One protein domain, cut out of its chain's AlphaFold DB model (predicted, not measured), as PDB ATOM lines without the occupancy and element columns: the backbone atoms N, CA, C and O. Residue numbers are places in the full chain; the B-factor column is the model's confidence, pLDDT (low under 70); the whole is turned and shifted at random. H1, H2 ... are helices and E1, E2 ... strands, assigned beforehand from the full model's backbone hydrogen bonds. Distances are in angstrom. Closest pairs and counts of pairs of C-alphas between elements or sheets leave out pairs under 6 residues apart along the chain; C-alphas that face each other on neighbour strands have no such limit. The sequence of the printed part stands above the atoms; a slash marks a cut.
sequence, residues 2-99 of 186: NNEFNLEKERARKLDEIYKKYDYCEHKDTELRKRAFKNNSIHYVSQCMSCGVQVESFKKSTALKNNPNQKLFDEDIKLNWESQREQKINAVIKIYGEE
ATOM      1  N   ASN A   2     221.356 297.338 230.249       59.91
ATOM      2  CA  ASN A   2     220.783 298.702 230.174       59.91
ATOM      3  C   ASN A   2     220.933 299.557 231.450       59.91
ATOM      4  O   ASN A   2     221.088 300.769 231.356       59.91
ATOM      5  N   ASN A   3     220.912 298.948 232.642       68.06
ATOM      6  CA  ASN A   3     220.962 299.700 233.901       68.06
ATOM      7  C   ASN A   3     222.358 300.274 234.216       68.06
ATOM      8  O   ASN A   3     222.472 301.417 234.634       68.06
ATOM      9  N   GLU A   4     223.427 299.508 233.969       71.31
ATOM     10  CA  GLU A   4     224.803 299.957 234.237       71.31
ATOM     11  C   GLU A   4     225.239 301.061 233.266       71.31
ATOM     12  O   GLU A   4     225.825 302.059 233.675       71.31
ATOM     13  N   PHE A   5     224.860 300.942 231.990       74.94
ATOM     14  CA  PHE A   5     225.098 301.985 230.994       74.94
ATOM     15  C   PHE A   5     224.373 303.298 231.329       74.94
ATOM     16  O   PHE A   5     224.937 304.383 231.175       74.94
ATOM     17  N   ASN A   6     223.136 303.212 231.824       84.12
ATOM     18  CA  ASN A   6     222.392 304.384 232.284       84.12
ATOM     19  C   ASN A   6     223.032 305.009 233.530       84.12
ATOM     20  O   ASN A   6     223.121 306.234 233.616       84.12
ATOM     21  N   LEU A   7     223.526 304.182 234.455       86.38
ATOM     22  CA  LEU A   7     224.201 304.633 235.668       86.38
ATOM     23  C   LEU A   7     225.502 305.393 235.355       86.38
ATOM     24  O   LEU A   7     225.713 306.485 235.878       86.38
ATOM     25  N   GLU A   8     226.347 304.873 234.462       88.75
ATOM     26  CA  GLU A   8     227.592 305.550 234.058       88.75
ATOM     27  C   GLU A   8     227.326 306.848 233.279       88.75
ATOM     28  O   GLU A   8     227.996 307.857 233.506       88.75
ATOM     29  N   LYS A   9     226.306 306.878 232.410       91.12
ATOM     30  CA  LYS A   9     225.883 308.120 231.739       91.12
ATOM     31  C   LYS A   9     225.447 309.189 232.730       91.12
ATOM     32  O   LYS A   9     225.845 310.347 232.616       91.12
ATOM     33  N   GLU A  10     224.642 308.798 233.707       92.31
ATOM     34  CA  GLU A  10     224.141 309.706 234.730       92.31
ATOM     35  C   GLU A  10     225.280 310.192 235.644       92.31
ATOM     36  O   GLU A  10     225.311 311.366 236.017       92.31
ATOM     37  N   ARG A  11     226.275 309.338 235.929       94.50
ATOM     38  CA  ARG A  11     227.519 309.723 236.619       94.50
ATOM     39  C   ARG A  11     228.278 310.792 235.841       94.50
ATOM     40  O   ARG A  11     228.629 311.829 236.406       94.50
ATOM     41  N   ALA A  12     228.523 310.543 234.555       95.12
ATOM     42  CA  ALA A  12     229.259 311.452 233.684       95.12
ATOM     43  C   ALA A  12     228.561 312.814 233.579       95.12
ATOM     44  O   ALA A  12     229.217 313.844 233.717       95.12
ATOM     45  N   ARG A  13     227.229 312.822 233.433       95.94
ATOM     46  CA  ARG A  13     226.417 314.045 233.396       95.94
ATOM     47  C   ARG A  13     226.577 314.884 234.667       95.94
ATOM     48  O   ARG A  13     226.823 316.082 234.573       95.94
ATOM     49  N   LYS A  14     226.489 314.271 235.854       96.38
ATOM     50  CA  LYS A  14     226.654 314.999 237.127       96.38
ATOM     51  C   LYS A  14     228.066 315.546 237.322       96.38
ATOM     52  O   LYS A  14     228.224 316.640 237.854       96.38
ATOM     53  N   LEU A  15     229.091 314.799 236.908       96.50
ATOM     54  CA  LEU A  15     230.471 315.287 236.960       96.50
ATOM     55  C   LEU A  15     230.684 316.463 236.002       96.50
ATOM     56  O   LEU A  15     231.266 317.465 236.407       96.50
ATOM     57  N   ASP A  16     230.161 316.378 234.778       96.50
ATOM     58  CA  ASP A  16     230.221 317.460 233.790       96.50
ATOM     59  C   ASP A  16     229.563 318.750 234.302       96.50
ATOM     60  O   ASP A  16     230.137 319.829 234.175       96.50
ATOM     61  N   GLU A  17     228.412 318.657 234.976       95.38
ATOM     62  CA  GLU A  17     227.774 319.812 235.623       95.38
ATOM     63  C   GLU A  17     228.664 320.456 236.699       95.38
ATOM     64  O   GLU A  17     228.733 321.685 236.802       95.38
ATOM     65  N   ILE A  18     229.373 319.644 237.490       95.81
ATOM     66  CA  ILE A  18     230.313 320.144 238.500       95.81
ATOM     67  C   ILE A  18     231.506 320.817 237.819       95.81
ATOM     68  O   ILE A  18     231.848 321.937 238.191       95.81
ATOM     69  N   TYR A  19     232.108 320.190 236.806       94.12
ATOM     70  CA  TYR A  19     233.240 320.770 236.082       94.12
ATOM     71  C   TYR A  19     232.859 322.076 235.391       94.12
ATOM     72  O   TYR A  19     233.545 323.079 235.563       94.12
ATOM     73  N   LYS A  20     231.712 322.128 234.710       93.81
ATOM     74  CA  LYS A  20     231.194 323.369 234.112       93.81
ATOM     75  C   LYS A  20     231.051 324.487 235.136       93.81
ATOM     76  O   LYS A  20     231.399 325.624 234.846       93.81
ATOM     77  N   LYS A  21     230.578 324.175 236.343       92.06
ATOM     78  CA  LYS A  21     230.418 325.178 237.399       92.06
ATOM     79  C   LYS A  21     231.749 325.631 238.003       92.06
ATOM     80  O   LYS A  21     231.919 326.823 238.243       92.06
ATOM     81  N   TYR A  22     232.639 324.695 238.327       93.62
ATOM     82  CA  TYR A  22     233.812 324.974 239.159       93.62
ATOM     83  C   TYR A  22     235.093 325.251 238.364       93.62
ATOM     84  O   TYR A  22     235.954 325.966 238.879       93.62
ATOM     85  N   ASP A  23     235.192 324.757 237.125       91.12
ATOM     86  CA  ASP A  23     236.380 324.907 236.270       91.12
ATOM     87  C   ASP A  23     236.224 326.071 235.275       91.12
ATOM     88  O   ASP A  23     237.221 326.610 234.802       91.12
ATOM     89  N   TYR A  24     234.989 326.516 235.009       91.56
ATOM     90  CA  TYR A  24     234.680 327.614 234.085       91.56
ATOM     91  C   TYR A  24     233.938 328.756 234.790       91.56
ATOM     92  O   TYR A  24     232.792 329.082 234.480       91.56
ATOM     93  N   CYS A  25     234.591 329.381 235.771       92.62
ATOM     94  CA  CYS A  25     234.051 330.587 236.391       92.62
ATOM     95  C   CYS A  25     234.139 331.775 235.413       92.62
ATOM     96  O   CYS A  25     235.210 332.097 234.917       92.62
ATOM     97  N   GLU A  26     233.025 332.468 235.173       93.06
ATOM     98  CA  GLU A  26     232.977 333.635 234.271       93.06
ATOM     99  C   GLU A  26     233.554 334.920 234.890       93.06
ATOM    100  O   GLU A  26     233.633 335.946 234.223       93.06
ATOM    101  N   HIS A  27     233.902 334.888 236.181       94.44
ATOM    102  CA  HIS A  27     234.466 336.013 236.935       94.44
ATOM    103  C   HIS A  27     233.672 337.330 236.826       94.44
ATOM    104  O   HIS A  27     234.252 338.409 236.842       94.44
ATOM    105  N   LYS A  28     232.336 337.252 236.747       94.19
ATOM    106  CA  LYS A  28     231.445 338.426 236.644       94.19
ATOM    107  C   LYS A  28     231.469 339.338 237.872       94.19
ATOM    108  O   LYS A  28     231.156 340.517 237.754       94.19
ATOM    109  N   ASP A  29     231.809 338.783 239.031       95.38
ATOM    110  CA  ASP A  29     231.894 339.510 240.293       95.38
ATOM    111  C   ASP A  29     233.340 339.525 240.791       95.38
ATOM    112  O   ASP A  29     233.918 338.477 241.123       95.38
ATOM    113  N   THR A  30     233.938 340.715 240.796       96.38
ATOM    114  CA  THR A  30     235.326 340.919 241.200       96.38
ATOM    115  C   THR A  30     235.486 342.162 242.056       96.38
ATOM    116  O   THR A  30     234.911 343.208 241.758       96.38
ATOM    117  N   GLU A  31     236.360 342.080 243.052       95.12
ATOM    118  CA  GLU A  31     236.753 343.219 243.873       95.12
ATOM    119  C   GLU A  31     238.254 343.483 243.776       95.12
ATOM    120  O   GLU A  31     239.073 342.565 243.761       95.12
ATOM    121  N   LEU A  32     238.639 344.759 243.800       95.88
ATOM    122  CA  LEU A  32     240.038 345.157 243.895       95.88
ATOM    123  C   LEU A  32     240.597 344.816 245.286       95.88
ATOM    124  O   LEU A  32     240.104 345.320 246.295       95.88
ATOM    125  N   ARG A  33     241.670 344.028 245.348       95.25
ATOM    126  CA  ARG A  33     242.325 343.555 246.574       95.25
ATOM    127  C   ARG A  33     243.823 343.849 246.587       95.25
ATOM    128  O   ARG A  33     244.468 343.946 245.546       95.25
ATOM    129  N   LYS A  34     244.386 343.972 247.787       95.12
ATOM    130  CA  LYS A  34     245.829 344.059 248.041       95.12
ATOM    131  C   LYS A  34     246.360 342.672 248.405       95.12
ATOM    132  O   LYS A  34     245.957 342.112 249.421       95.12
ATOM    133  N   ARG A  35     247.275 342.130 247.600       94.94
ATOM    134  CA  ARG A  35     247.876 340.802 247.795       94.94
ATOM    135  C   ARG A  35     249.358 340.927 248.120       94.94
ATOM    136  O   ARG A  35     250.086 341.606 247.397       94.94
ATOM    137  N   ALA A  36     249.791 340.284 249.199       93.44
ATOM    138  CA  ALA A  36     251.196 340.192 249.584       93.44
ATOM    139  C   ALA A  36     251.751 338.812 249.207       93.44
ATOM    140  O   ALA A  36     251.086 337.800 249.417       93.44
ATOM    141  N   PHE A  37     252.963 338.772 248.661       90.81
ATOM    142  CA  PHE A  37     253.643 337.538 248.267       90.81
ATOM    143  C   PHE A  37     254.788 337.192 249.223       90.81
ATOM    144  O   PHE A  37     255.271 338.036 249.976       90.81
ATOM    145  N   LYS A  38     255.275 335.945 249.145       90.88
ATOM    146  CA  LYS A  38     256.372 335.424 249.987       90.88
ATOM    147  C   LYS A  38     257.682 336.219 249.880       90.88
ATOM    148  O   LYS A  38     258.481 336.186 250.801       90.88
ATOM    149  N   ASN A  39     257.903 336.918 248.766       92.06
ATOM    150  CA  ASN A  39     259.060 337.791 248.535       92.06
ATOM    151  C   ASN A  39     258.829 339.243 249.009       92.06
ATOM    152  O   ASN A  39     259.513 340.153 248.545       92.06
ATOM    153  N   ASN A  40     257.819 339.476 249.851       89.88
ATOM    154  CA  ASN A  40     257.379 340.782 250.351       89.88
ATOM    155  C   ASN A  40     256.875 341.762 249.273       89.88
ATOM    156  O   ASN A  40     256.562 342.912 249.591       89.88
ATOM    157  N   SER A  41     256.740 341.332 248.013       91.69
ATOM    158  CA  SER A  41     256.108 342.156 246.979       91.69
ATOM    159  C   SER A  41     254.604 342.295 247.237       91.69
ATOM    160  O   SER A  41     253.946 341.378 247.736       91.69
ATOM    161  N   ILE A  42     254.063 343.473 246.918       93.31
ATOM    162  CA  ILE A  42     252.648 343.807 247.095       93.31
ATOM    163  C   ILE A  42     252.058 344.138 245.735       93.31
ATOM    164  O   ILE A  42     252.501 345.089 245.085       93.31
ATOM    165  N   HIS A  43     251.032 343.399 245.332       94.12
ATOM    166  CA  HIS A  43     250.280 343.672 244.112       94.12
ATOM    167  C   HIS A  43     248.855 344.118 244.452       94.12
ATOM    168  O   HIS A  43     248.280 343.724 245.468       94.12
ATOM    169  N   TYR A  44     248.283 344.938 243.574       94.69
ATOM    170  CA  TYR A  44     246.869 345.296 243.604       94.69
ATOM    171  C   TYR A  44     246.188 344.559 242.462       94.69
ATOM    172  O   TYR A  44     246.591 344.716 241.312       94.69
ATOM    173  N   VAL A  45     245.211 343.719 242.776       95.00
ATOM    174  CA  VAL A  45     244.657 342.738 241.837       95.00
ATOM    175  C   VAL A  45     243.143 342.694 241.921       95.00
ATOM    176  O   VAL A  45     242.591 342.954 242.986       95.00
ATOM    177  N   SER A  46     242.472 342.344 240.829       95.88
ATOM    178  CA  SER A  46     241.054 341.994 240.896       95.88
ATOM    179  C   SER A  46     240.926 340.553 241.381       95.88
ATOM    180  O   SER A  46     241.479 339.647 240.753       95.88
ATOM    181  N   GLN A  47     240.246 340.336 242.502       97.38
ATOM    182  CA  GLN A  47     239.919 339.009 243.010       97.38
ATOM    183  C   GLN A  47     238.475 338.678 242.648       97.38
ATOM    184  O   GLN A  47     237.574 339.454 242.958       97.38
ATOM    185  N   CYS A  48     238.243 337.520 242.036       97.62
ATOM    186  CA  CYS A  48     236.891 337.022 241.834       97.62
ATOM    187  C   CYS A  48     236.261 336.654 243.179       97.62
ATOM    188  O   CYS A  48     236.796 335.820 243.906       97.62
ATOM    189  N   MET A  49     235.098 337.222 243.486       96.75
ATOM    190  CA  MET A  49     234.405 336.976 244.755       96.75
ATOM    191  C   MET A  49     233.650 335.642 244.779       96.75
ATOM    192  O   MET A  49     233.215 335.198 245.836       96.75
ATOM    193  N   SER A  50     233.528 334.973 243.627       95.44
ATOM    194  CA  SER A  50     232.958 333.624 243.535       95.44
ATOM    195  C   SER A  50     234.006 332.529 243.751       95.44
ATOM    196  O   SER A  50     233.870 331.734 244.672       95.44
ATOM    197  N   CYS A  51     235.051 332.473 242.916       96.38
ATOM    198  CA  CYS A  51     236.052 331.394 242.954       96.38
ATOM    199  C   CYS A  51     237.390 331.791 243.592       96.38
ATOM    200  O   CYS A  51     238.306 330.976 243.665       96.38
ATOM    201  N   GLY A  52     237.546 333.047 244.010       96.62
ATOM    202  CA  GLY A  52     238.715 333.521 244.745       96.62
ATOM    203  C   GLY A  52     239.975 333.732 243.911       96.62
ATOM    204  O   GLY A  52     240.973 334.198 244.460       96.62
ATOM    205  N   VAL A  53     239.974 333.424 242.610       96.19
ATOM    206  CA  VAL A  53     241.166 333.602 241.767       96.19
ATOM    207  C   VAL A  53     241.488 335.077 241.535       96.19
ATOM    208  O   VAL A  53     240.619 335.950 241.538       96.19
ATOM    209  N   GLN A  54     242.763 335.338 241.282       96.62
ATOM    210  CA  GLN A  54     243.227 336.606 240.740       96.62
ATOM    211  C   GLN A  54     242.911 336.661 239.238       96.62
ATOM    212  O   GLN A  54     243.364 335.794 238.495       96.62
ATOM    213  N   VAL A  55     242.179 337.691 238.806       95.88
ATOM    214  CA  VAL A  55     241.745 337.878 237.409       95.88
ATOM    215  C   VAL A  55     242.708 338.792 236.650       95.88
ATOM    216  O   VAL A  55     243.223 338.425 235.601       95.88
ATOM    217  N   GLU A  56     243.010 339.968 237.202       95.00
ATOM    218  CA  GLU A  56     243.907 340.949 236.578       95.00
ATOM    219  C   GLU A  56     244.692 341.760 237.621       95.00
ATOM    220  O   GLU A  56     244.441 341.660 238.824       95.00
ATOM    221  N   SER A  57     245.677 342.546 237.173       95.12
ATOM    222  CA  SER A  57     246.574 343.341 238.027       95.12
ATOM    223  C   SER A  57     246.528 344.826 237.673       95.12
ATOM    224  O   SER A  57     246.480 345.193 236.503       95.12
ATOM    225  N   PHE A  58     246.635 345.689 238.683       93.12
ATOM    226  CA  PHE A  58     246.535 347.141 238.543       93.12
ATOM    227  C   PHE A  58     247.783 347.866 239.047       93.12
ATOM    228  O   PHE A  58     248.447 347.455 240.002       93.12
ATOM    229  N   LYS A  59     248.056 349.036 238.456       92.62
ATOM    230  CA  LYS A  59     249.045 349.981 238.990       92.62
ATOM    231  C   LYS A  59     248.575 350.513 240.347       92.62
ATOM    232  O   LYS A  59     247.418 350.905 240.499       92.62
ATOM    233  N   LYS A  60     249.501 350.628 241.306       88.19
ATOM    234  CA  LYS A  60     249.242 351.144 242.665       88.19
ATOM    235  C   LYS A  60     248.506 352.490 242.669       88.19
ATOM    236  O   LYS A  60     247.572 352.670 243.444       88.19
ATOM    237  N   SER A  61     248.903 353.418 241.798       87.06
ATOM    238  CA  SER A  61     248.290 354.750 241.702       87.06
ATOM    239  C   SER A  61     246.812 354.710 241.297       87.06
ATOM    240  O   SER A  61     246.026 355.501 241.810       87.06
ATOM    241  N   THR A  62     246.422 353.784 240.419       87.38
ATOM    242  CA  THR A  62     245.024 353.562 240.017       87.38
ATOM    243  C   THR A  62     244.252 352.828 241.111       87.38
ATOM    244  O   THR A  62     243.142 353.218 241.463       87.38
ATOM    245  N   ALA A  63     244.860 351.798 241.702       85.44
ATOM    246  CA  ALA A  63     244.219 350.974 242.718       85.44
ATOM    247  C   ALA A  63     243.871 351.753 243.997       85.44
ATOM    248  O   ALA A  63     242.776 351.606 244.532       85.44
ATOM    249  N   LEU A  64     244.766 352.628 244.467       82.69
ATOM    250  CA  LEU A  64     244.540 353.420 245.681       82.69
ATOM    251  C   LEU A  64     243.425 354.466 245.535       82.69
ATOM    252  O   LEU A  64     242.826 354.839 246.538       82.69
ATOM    253  N   LYS A  65     243.120 354.912 244.308       82.69
ATOM    254  CA  LYS A  65     241.967 355.790 244.044       82.69
ATOM    255  C   LYS A  65     240.639 355.033 244.140       82.69
ATOM    256  O   LYS A  65     239.670 355.582 244.647       82.69
ATOM    257  N   ASN A  66     240.616 353.778 243.685       75.12
ATOM    258  CA  ASN A  66     239.395 352.973 243.563       75.12
ATOM    259  C   ASN A  66     239.133 352.046 244.768       75.12
ATOM    260  O   ASN A  66     238.026 351.547 244.926       75.12
ATOM    261  N   ASN A  67     240.132 351.806 245.623       69.94
ATOM    262  CA  ASN A  67     239.992 351.061 246.877       69.94
ATOM    263  C   ASN A  67     240.848 351.704 247.989       69.94
ATOM    264  O   ASN A  67     241.923 351.189 248.324       69.94
ATOM    265  N   PRO A  68     240.391 352.823 248.584       71.88
ATOM    266  CA  PRO A  68     241.136 353.523 249.633       71.88
ATOM    267  C   PRO A  68     241.327 352.666 250.896       71.88
ATOM    268  O   PRO A  68     242.341 352.795 251.582       71.88
ATOM    269  N   ASN A  69     240.410 351.726 251.151       77.94
ATOM    270  CA  ASN A  69     240.433 350.832 252.312       77.94
ATOM    271  C   ASN A  69     241.409 349.654 252.163       77.94
ATOM    272  O   ASN A  69     241.604 348.908 253.118       77.94
ATOM    273  N   GLN A  70     242.021 349.472 250.983       83.62
ATOM    274  CA  GLN A  70     243.051 348.460 250.715       83.62
ATOM    275  C   GLN A  70     242.691 347.051 251.219       83.62
ATOM    276  O   GLN A  70     243.543 346.367 251.792       83.62
ATOM    277  N   LYS A  71     241.439 346.616 251.002       91.81
ATOM    278  CA  LYS A  71     240.979 345.270 251.389       91.81
ATOM    279  C   LYS A  71     241.999 344.203 250.969       91.81
ATOM    280  O   LYS A  71     242.447 344.197 249.819       91.81
ATOM    281  N   LEU A  72     242.355 343.313 251.889       95.12
ATOM    282  CA  LEU A  72     243.321 342.249 251.628       95.12
ATOM    283  C   LEU A  72     242.726 341.173 250.712       95.12
ATOM    284  O   LEU A  72     241.507 340.972 250.689       95.12
ATOM    285  N   PHE A  73     243.600 340.529 249.939       96.06
ATOM    286  CA  PHE A  73     243.272 339.346 249.149       96.06
ATOM    287  C   PHE A  73     242.936 338.191 250.086       96.06
ATOM    288  O   PHE A  73     243.679 337.927 251.032       96.06
ATOM    289  N   ASP A  74     241.819 337.534 249.817       96.44
ATOM    290  CA  ASP A  74     241.263 336.503 250.680       96.44
ATOM    291  C   ASP A  74     241.514 335.121 250.063       96.44
ATOM    292  O   ASP A  74     240.798 334.686 249.160       96.44
ATOM    293  N   GLU A  75     242.576 334.445 250.502       95.69
ATOM    294  CA  GLU A  75     242.919 333.109 249.993       95.69
ATOM    295  C   GLU A  75     241.836 332.067 250.344       95.69
ATOM    296  O   GLU A  75     241.673 331.086 249.610       95.69
ATOM    297  N   ASP A  76     241.032 332.301 251.389       97.31
ATOM    298  CA  ASP A  76     240.013 331.354 251.843       97.31
ATOM    299  C   ASP A  76     238.873 331.229 250.832       97.31
ATOM    300  O   ASP A  76     238.295 330.154 250.699       97.31
ATOM    301  N   ILE A  77     238.572 332.272 250.047       97.06
ATOM    302  CA  ILE A  77     237.556 332.187 248.981       97.06
ATOM    303  C   ILE A  77     237.931 331.088 247.982       97.06
ATOM    304  O   ILE A  77     237.091 330.265 247.608       97.06
ATOM    305  N   LYS A  78     239.204 331.045 247.575       95.75
ATOM    306  CA  LYS A  78     239.692 330.044 246.625       95.75
ATOM    307  C   LYS A  78     239.733 328.656 247.262       95.75
ATOM    308  O   LYS A  78     239.235 327.705 246.662       95.75
ATOM    309  N   LEU A  79     240.264 328.552 248.481       96.75
ATOM    310  CA  LEU A  79     240.319 327.283 249.213       96.75
ATOM    311  C   LEU A  79     238.916 326.692 249.420       96.75
ATOM    312  O   LEU A  79     238.700 325.502 249.200       96.75
ATOM    313  N   ASN A  80     237.937 327.529 249.766       97.25
ATOM    314  CA  ASN A  80     236.546 327.119 249.927       97.25
ATOM    315  C   ASN A  80     235.917 326.686 248.596       97.25
ATOM    316  O   ASN A  80     235.162 325.713 248.572       97.25
ATOM    317  N   TRP A  81     236.217 327.374 247.490       96.56
ATOM    318  CA  TRP A  81     235.755 326.985 246.153       96.56
ATOM    319  C   TRP A  81     236.293 325.607 245.742       96.56
ATOM    320  O   TRP A  81     235.521 324.739 245.327       96.56
ATOM    321  N   GLU A  82     237.598 325.386 245.910       95.81
ATOM    322  CA  GLU A  82     238.268 324.114 245.609       95.81
ATOM    323  C   GLU A  82     237.772 322.984 246.521       95.81
ATOM    324  O   GLU A  82     237.442 321.901 246.034       95.81
ATOM    325  N   SER A  83     237.606 323.252 247.820       97.38
ATOM    326  CA  SER A  83     237.068 322.274 248.771       97.38
ATOM    327  C   SER A  83     235.630 321.875 248.430       97.38
ATOM    328  O   SER A  83     235.301 320.690 248.398       97.38
ATOM    329  N   GLN A  84     234.762 322.834 248.090       97.00
ATOM    330  CA  GLN A  84     233.390 322.534 247.666       97.00
ATOM    331  C   GLN A  84     233.342 321.711 246.374       97.00
ATOM    332  O   GLN A  84     232.506 320.811 246.246       97.00
ATOM    333  N   ARG A  85     234.223 322.018 245.414       96.75
ATOM    334  CA  ARG A  85     234.372 321.245 244.179       96.75
ATOM    335  C   ARG A  85     234.725 319.797 244.497       96.75
ATOM    336  O   ARG A  85     234.036 318.886 244.039       96.75
ATOM    337  N   GLU A  86     235.761 319.590 245.304       97.25
ATOM    338  CA  GLU A  86     236.229 318.262 245.695       97.25
ATOM    339  C   GLU A  86     235.147 317.478 246.446       97.25
ATOM    340  O   GLU A  86     234.849 316.340 246.086       97.25
ATOM    341  N   GLN A  87     234.482 318.098 247.424       97.81
ATOM    342  CA  GLN A  87     233.384 317.472 248.165       97.81
ATOM    343  C   GLN A  87     232.260 317.000 247.236       97.81
ATOM    344  O   GLN A  87     231.758 315.886 247.388       97.81
ATOM    345  N   LYS A  88     231.876 317.818 246.248       97.44
ATOM    346  CA  LYS A  88     230.837 317.461 245.272       97.44
ATOM    347  C   LYS A  88     231.270 316.318 244.358       97.44
ATOM    348  O   LYS A  88     230.478 315.402 244.141       97.44
ATOM    349  N   ILE A  89     232.505 316.342 243.854       97.44
ATOM    350  CA  ILE A  89     233.053 315.257 243.025       97.44
ATOM    351  C   ILE A  89     233.087 313.952 243.824       97.44
ATOM    352  O   ILE A  89     232.567 312.934 243.365       97.44
ATOM    353  N   ASN A  90     233.624 313.991 245.043       97.31
ATOM    354  CA  ASN A  90     233.741 312.819 245.906       97.31
ATOM    355  C   ASN A  90     232.370 312.259 246.299       97.31
ATOM    356  O   ASN A  90     232.191 311.042 246.311       97.31
ATOM    357  N   ALA A  91     231.379 313.120 246.549       96.94
ATOM    358  CA  ALA A  91     230.007 312.689 246.806       96.94
ATOM    359  C   ALA A  91     229.410 311.935 245.606       96.94
ATOM    360  O   ALA A  91     228.815 310.872 245.789       96.94
ATOM    361  N   VAL A  92     229.611 312.437 244.380       96.75
ATOM    362  CA  VAL A  92     229.184 311.737 243.160       96.75
ATOM    363  C   VAL A  92     229.923 310.408 243.028       96.75
ATOM    364  O   VAL A  92     229.288 309.373 242.905       96.75
ATOM    365  N   ILE A  93     231.251 310.374 243.123       94.69
ATOM    366  CA  ILE A  93     232.002 309.114 242.988       94.69
ATOM    367  C   ILE A  93     231.533 308.071 244.014       94.69
ATOM    368  O   ILE A  93     231.297 306.919 243.648       94.69
ATOM    369  N   LYS A  94     231.336 308.483 245.270       95.50
ATOM    370  CA  LYS A  94     230.899 307.605 246.356       95.50
ATOM    371  C   LYS A  94     229.527 306.985 246.089       95.50
ATOM    372  O   LYS A  94     229.409 305.765 246.131       95.50
ATOM    373  N   ILE A  95     228.517 307.801 245.785       93.75
ATOM    374  CA  ILE A  95     227.138 307.326 245.571       93.75
ATOM    375  C   ILE A  95     227.094 306.275 244.455       93.75
ATOM    376  O   ILE A  95     226.510 305.207 244.619       93.75
ATOM    377  N   TYR A  96     227.766 306.545 243.336       91.94
ATOM    378  CA  TYR A  96     227.745 305.641 242.188       91.94
ATOM    379  C   TYR A  96     228.577 304.382 242.435       91.94
ATOM    380  O   TYR A  96     228.197 303.300 241.988       91.94
ATOM    381  N   GLY A  97     229.679 304.495 243.185       89.56
ATOM    382  CA  GLY A  97     230.440 303.340 243.657       89.56
ATOM    383  C   GLY A  97     229.585 302.402 244.515       89.56
ATOM    384  O   GLY A  97     229.562 301.196 244.273       89.56
ATOM    385  N   GLU A  98     228.818 302.953 245.459       92.31
ATOM    386  CA  GLU A  98     227.901 302.189 246.313       92.31
ATOM    387  C   GLU A  98     226.769 301.524 245.513       92.31
ATOM    388  O   GLU A  98     226.451 300.357 245.743       92.31
ATOM    389  N   GLU A  99     226.162 302.226 244.554       90.94
ATOM    390  CA  GLU A  99     225.109 301.665 243.694       90.94
ATOM    391  C   GLU A  99     225.628 300.544 242.785       90.94
ATOM    392  O   GLU A  99     224.980 299.497 242.635       90.94
TER     393      GLU A  99
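This is residues 2 to 99 of the 186 residues of an uncharacterized protein of Xenorhabdus koppenhoeferi (UniProt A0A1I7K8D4). Two long helices, H1 and H3, lie side by side as a stalk; at one end is a small head, a strongly twisted antiparallel sheet, E1 - E2 - E3, with short helix H2 on it. The 98 printed residues run H1 E1 E2 E3 H2 H3, of mixed class, helices and strands. This rod spans 63 by 24 by 19 A, only just loose, close to extended, with a radius of gyration of the C-alphas of 18.9 A.

H1, residues 2 to 23, and H3, residues 75 to 99, touch, closest at the C-alphas of Tyr 22 and Arg 85, 6.3 A, and run opposite ways at a shallow tilt of 1 degrees. E1, residues 30 to 36, E2, 42 to 48, and E3, 54 to 58, form a meander, two hairpins of antiparallel neighbours; N 33 and O 45, 2.8 A, and N 46 and O 56, 2.9 A, are within hydrogen-bond range. H2, residues 60 to 66, is on the sheet over E2, height 9.1 A, closest at the C-alphas of Tyr 44 and Ala 63, 6.3 A. H3 only grazes the sheet with residues 75 to 78. Every O i to N i+4 pair is within range in H1 and H3, 2 of 3 in H2.

H1 measures 31.1 A from C-alpha 2 at (220.783, 298.702, 230.174); H3, 36.7 A, ends at C-alpha 99 at (225.109, 301.665, 243.694).

The printed part has no cut and no long link; residues 2 to 3 and 67 have pLDDT under 70.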